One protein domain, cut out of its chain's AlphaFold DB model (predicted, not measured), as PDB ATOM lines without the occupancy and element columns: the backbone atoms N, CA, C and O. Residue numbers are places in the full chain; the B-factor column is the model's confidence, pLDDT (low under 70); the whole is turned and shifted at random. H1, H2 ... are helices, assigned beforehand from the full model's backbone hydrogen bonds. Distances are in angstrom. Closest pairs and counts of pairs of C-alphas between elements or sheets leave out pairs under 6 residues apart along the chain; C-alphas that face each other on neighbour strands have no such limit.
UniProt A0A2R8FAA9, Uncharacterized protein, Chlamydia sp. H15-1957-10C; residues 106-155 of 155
ATOM      1  N   ILE A 106     132.462 139.779 171.133       84.75
ATOM      2  CA  ILE A 106     132.369 139.076 169.844       84.75
ATOM      3  C   ILE A 106     131.909 140.031 168.730       84.75
ATOM      4  O   ILE A 106     132.442 139.973 167.622       84.75
ATOM      5  N   ASP A 107     130.951 140.918 169.007       79.94
ATOM      6  CA  ASP A 107     130.460 141.915 168.044       79.94
ATOM      7  C   ASP A 107     131.559 142.919 167.650       79.94
ATOM      8  O   ASP A 107     131.751 143.200 166.466       79.94
ATOM      9  N   ILE A 108     132.354 143.383 168.621       83.12
ATOM     10  CA  ILE A 108     133.519 144.249 168.376       83.12
ATOM     11  C   ILE A 108     134.564 143.524 167.521       83.12
ATOM     12  O   ILE A 108     135.024 144.077 166.523       83.12
ATOM     13  N   VAL A 109     134.915 142.279 167.861       85.69
ATOM     14  CA  VAL A 109     135.893 141.481 167.101       85.69
ATOM     15  C   VAL A 109     135.435 141.285 165.655       85.69
ATOM     16  O   VAL A 109     136.222 141.478 164.727       85.69
ATOM     17  N   ARG A 110     134.152 140.965 165.439       81.31
ATOM     18  CA  ARG A 110     133.565 140.855 164.094       81.31
ATOM     19  C   ARG A 110     133.631 142.171 163.327       81.31
ATOM     20  O   ARG A 110     133.965 142.158 162.146       81.31
ATOM     21  N   CYS A 111     133.356 143.293 163.987       81.19
ATOM     22  CA  CYS A 111     133.456 144.620 163.382       81.19
ATOM     23  C   CYS A 111     134.892 144.927 162.927       81.19
ATOM     24  O   CYS A 111     135.110 145.321 161.783       81.19
ATOM     25  N   VAL A 112     135.888 144.664 163.780       85.00
ATOM     26  CA  VAL A 112     137.309 144.851 163.441       85.00
ATOM     27  C   VAL A 112     137.725 143.958 162.268       85.00
ATOM     28  O   VAL A 112     138.375 144.433 161.337       85.00
ATOM     29  N   LEU A 113     137.313 142.686 162.265       83.69
ATOM     30  CA  LEU A 113     137.563 141.759 161.154       83.69
ATOM     31  C   LEU A 113     136.931 142.245 159.842       83.69
ATOM     32  O   LEU A 113     137.578 142.190 158.798       83.69
ATOM     33  N   ALA A 114     135.704 142.765 159.889       77.25
ATOM     34  CA  ALA A 114     135.033 143.318 158.717       77.25
ATOM     35  C   ALA A 114     135.776 144.542 158.153       77.25
ATOM     36  O   ALA A 114     135.952 144.645 156.939       77.25
ATOM     37  N   ILE A 115     136.278 145.431 159.019       82.00
ATOM     38  CA  ILE A 115     137.103 146.577 158.608       82.00
ATOM     39  C   ILE A 115     138.402 146.099 157.953       82.00
ATOM     40  O   ILE A 115     138.753 146.581 156.879       82.00
ATOM     41  N   LEU A 116     139.098 145.127 158.553       86.31
ATOM     42  CA  LEU A 116     140.324 144.557 157.984       86.31
ATOM     43  C   LEU A 116     140.083 143.984 156.583       86.31
ATOM     44  O   LEU A 116     140.846 144.265 155.661       86.31
ATOM     45  N   ILE A 117     138.997 143.235 156.404       82.00
ATOM     46  CA  ILE A 117     138.611 142.683 155.102       82.00
ATOM     47  C   ILE A 117     138.297 143.792 154.096       82.00
ATOM     48  O   ILE A 117     138.747 143.713 152.955       82.00
ATOM     49  N   ALA A 118     137.583 144.844 154.503       78.31
ATOM     50  CA  ALA A 118     137.291 145.984 153.637       78.31
ATOM     51  C   ALA A 118     138.568 146.721 153.199       78.31
ATOM     52  O   ALA A 118     138.702 147.100 152.035       78.31
ATOM     53  N   VAL A 119     139.542 146.875 154.103       84.12
ATOM     54  CA  VAL A 119     140.858 147.446 153.782       84.12
ATOM     55  C   VAL A 119     141.606 146.555 152.794       84.12
ATOM     56  O   VAL A 119     142.082 147.057 151.778       84.12
ATOM     57  N   ILE A 120     141.662 145.240 153.034       83.06
ATOM     58  CA  ILE A 120     142.283 144.279 152.108       83.06
ATOM     59  C   ILE A 120     141.623 144.369 150.729       83.06
ATOM     60  O   ILE A 120     142.318 144.431 149.718       83.06
ATOM     61  N   PHE A 121     140.293 144.430 150.678       79.62
ATOM     62  CA  PHE A 121     139.539 144.548 149.434       79.62
ATOM     63  C   PHE A 121     139.871 145.842 148.678       79.62
ATOM     64  O   PHE A 121     140.133 145.806 147.478       79.62
ATOM     65  N   ASN A 122     139.945 146.976 149.379       79.25
ATOM     66  CA  ASN A 122     140.341 148.252 148.783       79.25
ATOM     67  C   ASN A 122     141.780 148.230 148.255       79.25
ATOM     68  O   ASN A 122     142.030 148.719 147.154       79.25
ATOM     69  N   VAL A 123     142.715 147.625 148.993       82.88
ATOM     70  CA  VAL A 123     144.109 147.464 148.547       82.88
ATOM     71  C   VAL A 123     144.185 146.568 147.310       82.88
ATOM     72  O   VAL A 123     144.865 146.915 146.346       82.88
ATOM     73  N   LEU A 124     143.460 145.447 147.293       79.62
ATOM     74  CA  LEU A 124     143.402 144.548 146.138       79.62
ATOM     75  C   LEU A 124     142.813 145.241 144.903       79.62
ATOM     76  O   LEU A 124     143.360 145.096 143.811       79.62
ATOM     77  N   ASN A 125     141.749 146.031 145.065       75.19
ATOM     78  CA  ASN A 125     141.170 146.814 143.972       75.19
ATOM     79  C   ASN A 125     142.143 147.878 143.456       75.19
ATOM     80  O   ASN A 125     142.297 148.028 142.245       75.19
ATOM     81  N   PHE A 126     142.841 148.579 144.352       79.81
ATOM     82  CA  PHE A 126     143.863 149.555 143.975       79.81
ATOM     83  C   PHE A 126     145.009 148.906 143.185       79.81
ATOM     84  O   PHE A 126     145.429 149.427 142.153       79.81
ATOM     85  N   LEU A 127     145.488 147.738 143.629       75.44
ATOM     86  CA  LEU A 127     146.509 146.968 142.919       75.44
ATOM     87  C   LEU A 127     146.005 146.461 141.565       75.44
ATOM     88  O   LEU A 127     146.748 146.513 140.592       75.44
ATOM     89  N   SER A 128     144.749 146.021 141.471       68.94
ATOM     90  CA  SER A 128     144.149 145.598 140.200       68.94
ATOM     91  C   SER A 128     144.035 146.740 139.190       68.94
ATOM     92  O   SER A 128     144.131 146.482 137.996       68.94
ATOM     93  N   LEU A 129     143.807 147.977 139.641       70.44
ATOM     94  CA  LEU A 129     143.679 149.142 138.762       70.44
ATOM     95  C   LEU A 129     145.040 149.685 138.299       70.44
ATOM     96  O   LEU A 129     145.141 150.191 137.185       70.44
ATOM     97  N   ASN A 130     146.081 149.569 139.131       72.44
ATOM     98  CA  ASN A 130     147.375 150.224 138.894       72.44
ATOM     99  C   ASN A 130     148.529 149.269 138.530       72.44
ATOM    100  O   ASN A 130     149.542 149.723 138.000       72.44
ATOM    101  N   CYS A 131     148.406 147.959 138.773       60.50
ATOM    102  CA  CYS A 131     149.452 146.971 138.495       60.50
ATOM    103  C   CYS A 131     148.984 145.893 137.503       60.50
ATOM    104  O   CYS A 131     148.236 144.985 137.860       60.50
ATOM    105  N   LYS A 132     149.566 145.887 136.291       57.03
ATOM    106  CA  LYS A 132     149.354 144.859 135.241       57.03
ATOM    107  C   LYS A 132     149.663 143.416 135.685       57.03
ATOM    108  O   LYS A 132     149.243 142.459 135.045       57.03
ATOM    109  N   CYS A 133     150.400 143.227 136.783       55.38
ATOM    110  CA  CYS A 133     150.707 141.902 137.332       55.38
ATOM    111  C   CYS A 133     149.491 141.192 137.961       55.38
ATOM    112  O   CYS A 133     149.527 139.970 138.113       55.38
ATOM    113  N   PHE A 134     148.427 141.929 138.315       52.19
ATOM    114  CA  PHE A 134     147.205 141.382 138.923       52.19
ATOM    115  C   PHE A 134     146.108 141.009 137.905       52.19
ATOM    116  O   PHE A 134     145.071 140.482 138.302       52.19
ATOM    117  N   ASP A 135     146.357 141.181 136.602       54.75
ATOM    118  CA  ASP A 135     145.431 140.816 135.515       54.75
ATOM    119  C   ASP A 135     145.313 139.304 135.267       54.75
ATOM    120  O   ASP A 135     144.577 138.871 134.381       54.75
ATOM    121  N   LYS A 136     146.019 138.452 136.028       61.75
ATOM    122  CA  LYS A 136     145.882 137.000 135.863       61.75
ATOM    123  C   LYS A 136     144.530 136.531 136.441       61.75
ATOM    124  O   LYS A 136     144.380 136.521 137.668       61.75
ATOM    125  N   PRO A 137     143.584 136.046 135.610       61.03
ATOM    126  CA  PRO A 137     142.202 135.774 136.027       61.03
ATOM    127  C   PRO A 137     142.111 134.731 137.151       61.03
ATOM    128  O   PRO A 137     141.373 134.907 138.115       61.03
ATOM    129  N   TRP A 138     142.990 133.724 137.124       67.12
ATOM    130  CA  TRP A 138     143.056 132.664 138.136       67.12
ATOM    131  C   TRP A 138     143.313 133.142 139.582       67.12
ATOM    132  O   TRP A 138     142.951 132.456 140.535       67.12
ATOM    133  N   LEU A 139     143.950 134.306 139.763       63.75
ATOM    134  CA  LEU A 139     144.331 134.853 141.063       63.75
ATOM    135  C   LEU A 139     143.171 135.685 141.603       63.75
ATOM    136  O   LEU A 139     142.809 135.552 142.768       63.75
ATOM    137  N   LYS A 140     142.545 136.476 140.726       66.00
ATOM    138  CA  LYS A 140     141.359 137.277 141.024       66.00
ATOM    139  C   LYS A 140     140.191 136.398 141.467       66.00
ATOM    140  O   LYS A 140     139.633 136.640 142.534       66.00
ATOM    141  N   ASP A 141     139.899 135.332 140.728       69.19
ATOM    142  CA  ASP A 141     138.781 134.433 141.038       69.19
ATOM    143  C   ASP A 141     138.997 133.681 142.356       69.19
ATOM    144  O   ASP A 141     138.087 133.559 143.177       69.19
ATOM    145  N   ARG A 142     140.229 133.224 142.612       69.50
ATOM    146  CA  ARG A 142     140.568 132.498 143.842       69.50
ATOM    147  C   ARG A 142     140.555 133.411 145.072       69.50
ATOM    148  O   ARG A 142     140.089 132.998 146.131       69.50
ATOM    149  N   VAL A 143     141.030 134.651 144.937       69.00
ATOM    150  CA  VAL A 143     140.993 135.651 146.012       69.00
ATOM    151  C   VAL A 143     139.554 136.091 146.292       69.00
ATOM    152  O   VAL A 143     139.159 136.104 147.455       69.00
ATOM    153  N   MET A 144     138.741 136.350 145.262       67.81
ATOM    154  CA  MET A 144     137.323 136.707 145.415       67.81
ATOM    155  C   MET A 144     136.489 135.581 146.023       67.81
ATOM    156  O   MET A 144     135.700 135.841 146.927       67.81
ATOM    157  N   ALA A 145     136.698 134.327 145.612       71.69
ATOM    158  CA  ALA A 145     136.001 133.183 146.196       71.69
ATOM    159  C   ALA A 145     136.329 132.993 147.687       71.69
ATOM    160  O   ALA A 145     135.444 132.682 148.485       71.69
ATOM    161  N   ASN A 146     137.587 133.201 148.086       68.81
ATOM    162  CA  ASN A 146     137.981 133.113 149.492       68.81
ATOM    163  C   ASN A 146     137.468 134.308 150.310       68.81
ATOM    164  O   ASN A 146     137.101 134.143 151.474       68.81
ATOM    165  N   LEU A 147     137.390 135.494 149.702       64.56
ATOM    166  CA  LEU A 147     136.806 136.685 150.318       64.56
ATOM    167  C   LEU A 147     135.303 136.532 150.544       64.56
ATOM    168  O   LEU A 147     134.847 136.775 151.654       64.56
ATOM    169  N   LEU A 148     134.558 136.055 149.544       67.88
ATOM    170  CA  LEU A 148     133.128 135.751 149.663       67.88
ATOM    171  C   LEU A 148     132.861 134.760 150.799       67.88
ATOM    172  O   LEU A 148     132.056 135.046 151.675       67.88
ATOM    173  N   LYS A 149     133.633 133.668 150.878       67.25
ATOM    174  CA  LYS A 149     133.549 132.726 152.008       67.25
ATOM    175  C   LYS A 149     133.865 133.366 153.365       67.25
ATOM    176  O   LYS A 149     133.273 132.983 154.370       67.25
ATOM    177  N   SER A 150     134.802 134.313 153.413       61.22
ATOM    178  CA  SER A 150     135.163 135.015 154.655       61.22
ATOM    179  C   SER A 150     134.084 136.015 155.081       61.22
ATOM    180  O   SER A 150     133.841 136.186 156.272       61.22
ATOM    181  N   ILE A 151     133.418 136.648 154.113       62.25
ATOM    182  CA  ILE A 151     132.287 137.554 154.332       62.25
ATOM    183  C   ILE A 151     131.063 136.761 154.805       62.25
ATOM    184  O   ILE A 151     130.461 137.139 155.807       62.25
ATOM    185  N   ASP A 152     130.761 135.625 154.173       59.44
ATOM    186  CA  ASP A 152     129.673 134.727 154.584       59.44
ATOM    187  C   ASP A 152     129.873 134.178 156.005       59.44
ATOM    188  O   ASP A 152     128.910 133.961 156.732       59.44
ATOM    189  N   PHE A 153     131.122 133.975 156.435       57.59
ATOM    190  CA  PHE A 153     131.435 133.571 157.810       57.59
ATOM    191  C   PHE A 153     131.211 134.693 158.844       57.59
ATOM    192  O   PHE A 153     130.993 134.417 160.026       57.59
ATOM    193  N   LEU A 154     131.291 135.960 158.425       54.06
ATOM    194  CA  LEU A 154     131.129 137.126 159.300       54.06
ATOM    195  C   LEU A 154     129.685 137.650 159.378       54.06
ATOM    196  O   LEU A 154     129.356 138.328 160.362       54.06
ATOM    197  N   ALA A 155     128.854 137.357 158.372       51.59
ATOM    198  CA  ALA A 155     127.440 137.738 158.296       51.59
ATOM    199  C   ALA A 155     126.597 137.049 159.388       51.59
ATOM    200  O   ALA A 155     125.977 137.785 160.207       51.59
TER     201      ALA A 155
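AT A GLANCE: This is residues 106 to 155 of the 155 residues of an uncharacterized protein of Chlamydia sp. H15-1957-10C (UniProt A0A2R8FAA9). Two helices, one long and one shorter, run side by side in opposite ways as a helical hairpin, joined by a short link that turns round one end of the rod. The pair is only loosely closed: H1 and H2 touch near the end away from the link, where the last residues of H2 fold back beside residues 110 to 117 of H1. The printed part has 50 residues with two named helices, H1 then H2, and no named strand; the class is all helix. The whole is loose, with a radius of gyration of the C-alphas of 12.4 A, and spans 39 by 18 by 9 A.

IN THESE COORDINATES: H1 holds residues 106 to 130, from C-alpha 106 at (132.369, 139.076, 169.844) to C-alpha 130 at (147.375, 150.224, 138.894), a length of 36.2 A. After a short link of 6 residues, H2 holds residues 137 to 154 and measures 25.8 A from first to last C-alpha, ending with C-alpha 154 at (131.129, 137.126, 159.300).

HOW THE PARTS SIT: H1 and H2 form a helical hairpin and run opposite ways at a shallow tilt of 16 degrees, their centres 12.2 A apart. They touch, with 4 pairs of C-alphas within 8 A; the closest C-alphas are those of Arg 110 and Leu 154, 6.5 A apart. H1 touches H2 with residues 110 to 117 alone, and H2 touches H1 with residues 147 to 154 alone. In H1 every O i to N i+4 pair is within hydrogen-bond range; in H2 13 of 14 are.

THE WHOLE: The outline is a rod, and the two C-alphas farthest apart, those of Ile 106 and Lys 132, are 39.0 A apart. The printed part has no cut and ends at Ala 155, the chain's last residue. The mean pLDDT of the printed part is 71.3; residue 128, residues 131 to 144 and residues 146 to 155 are under 70.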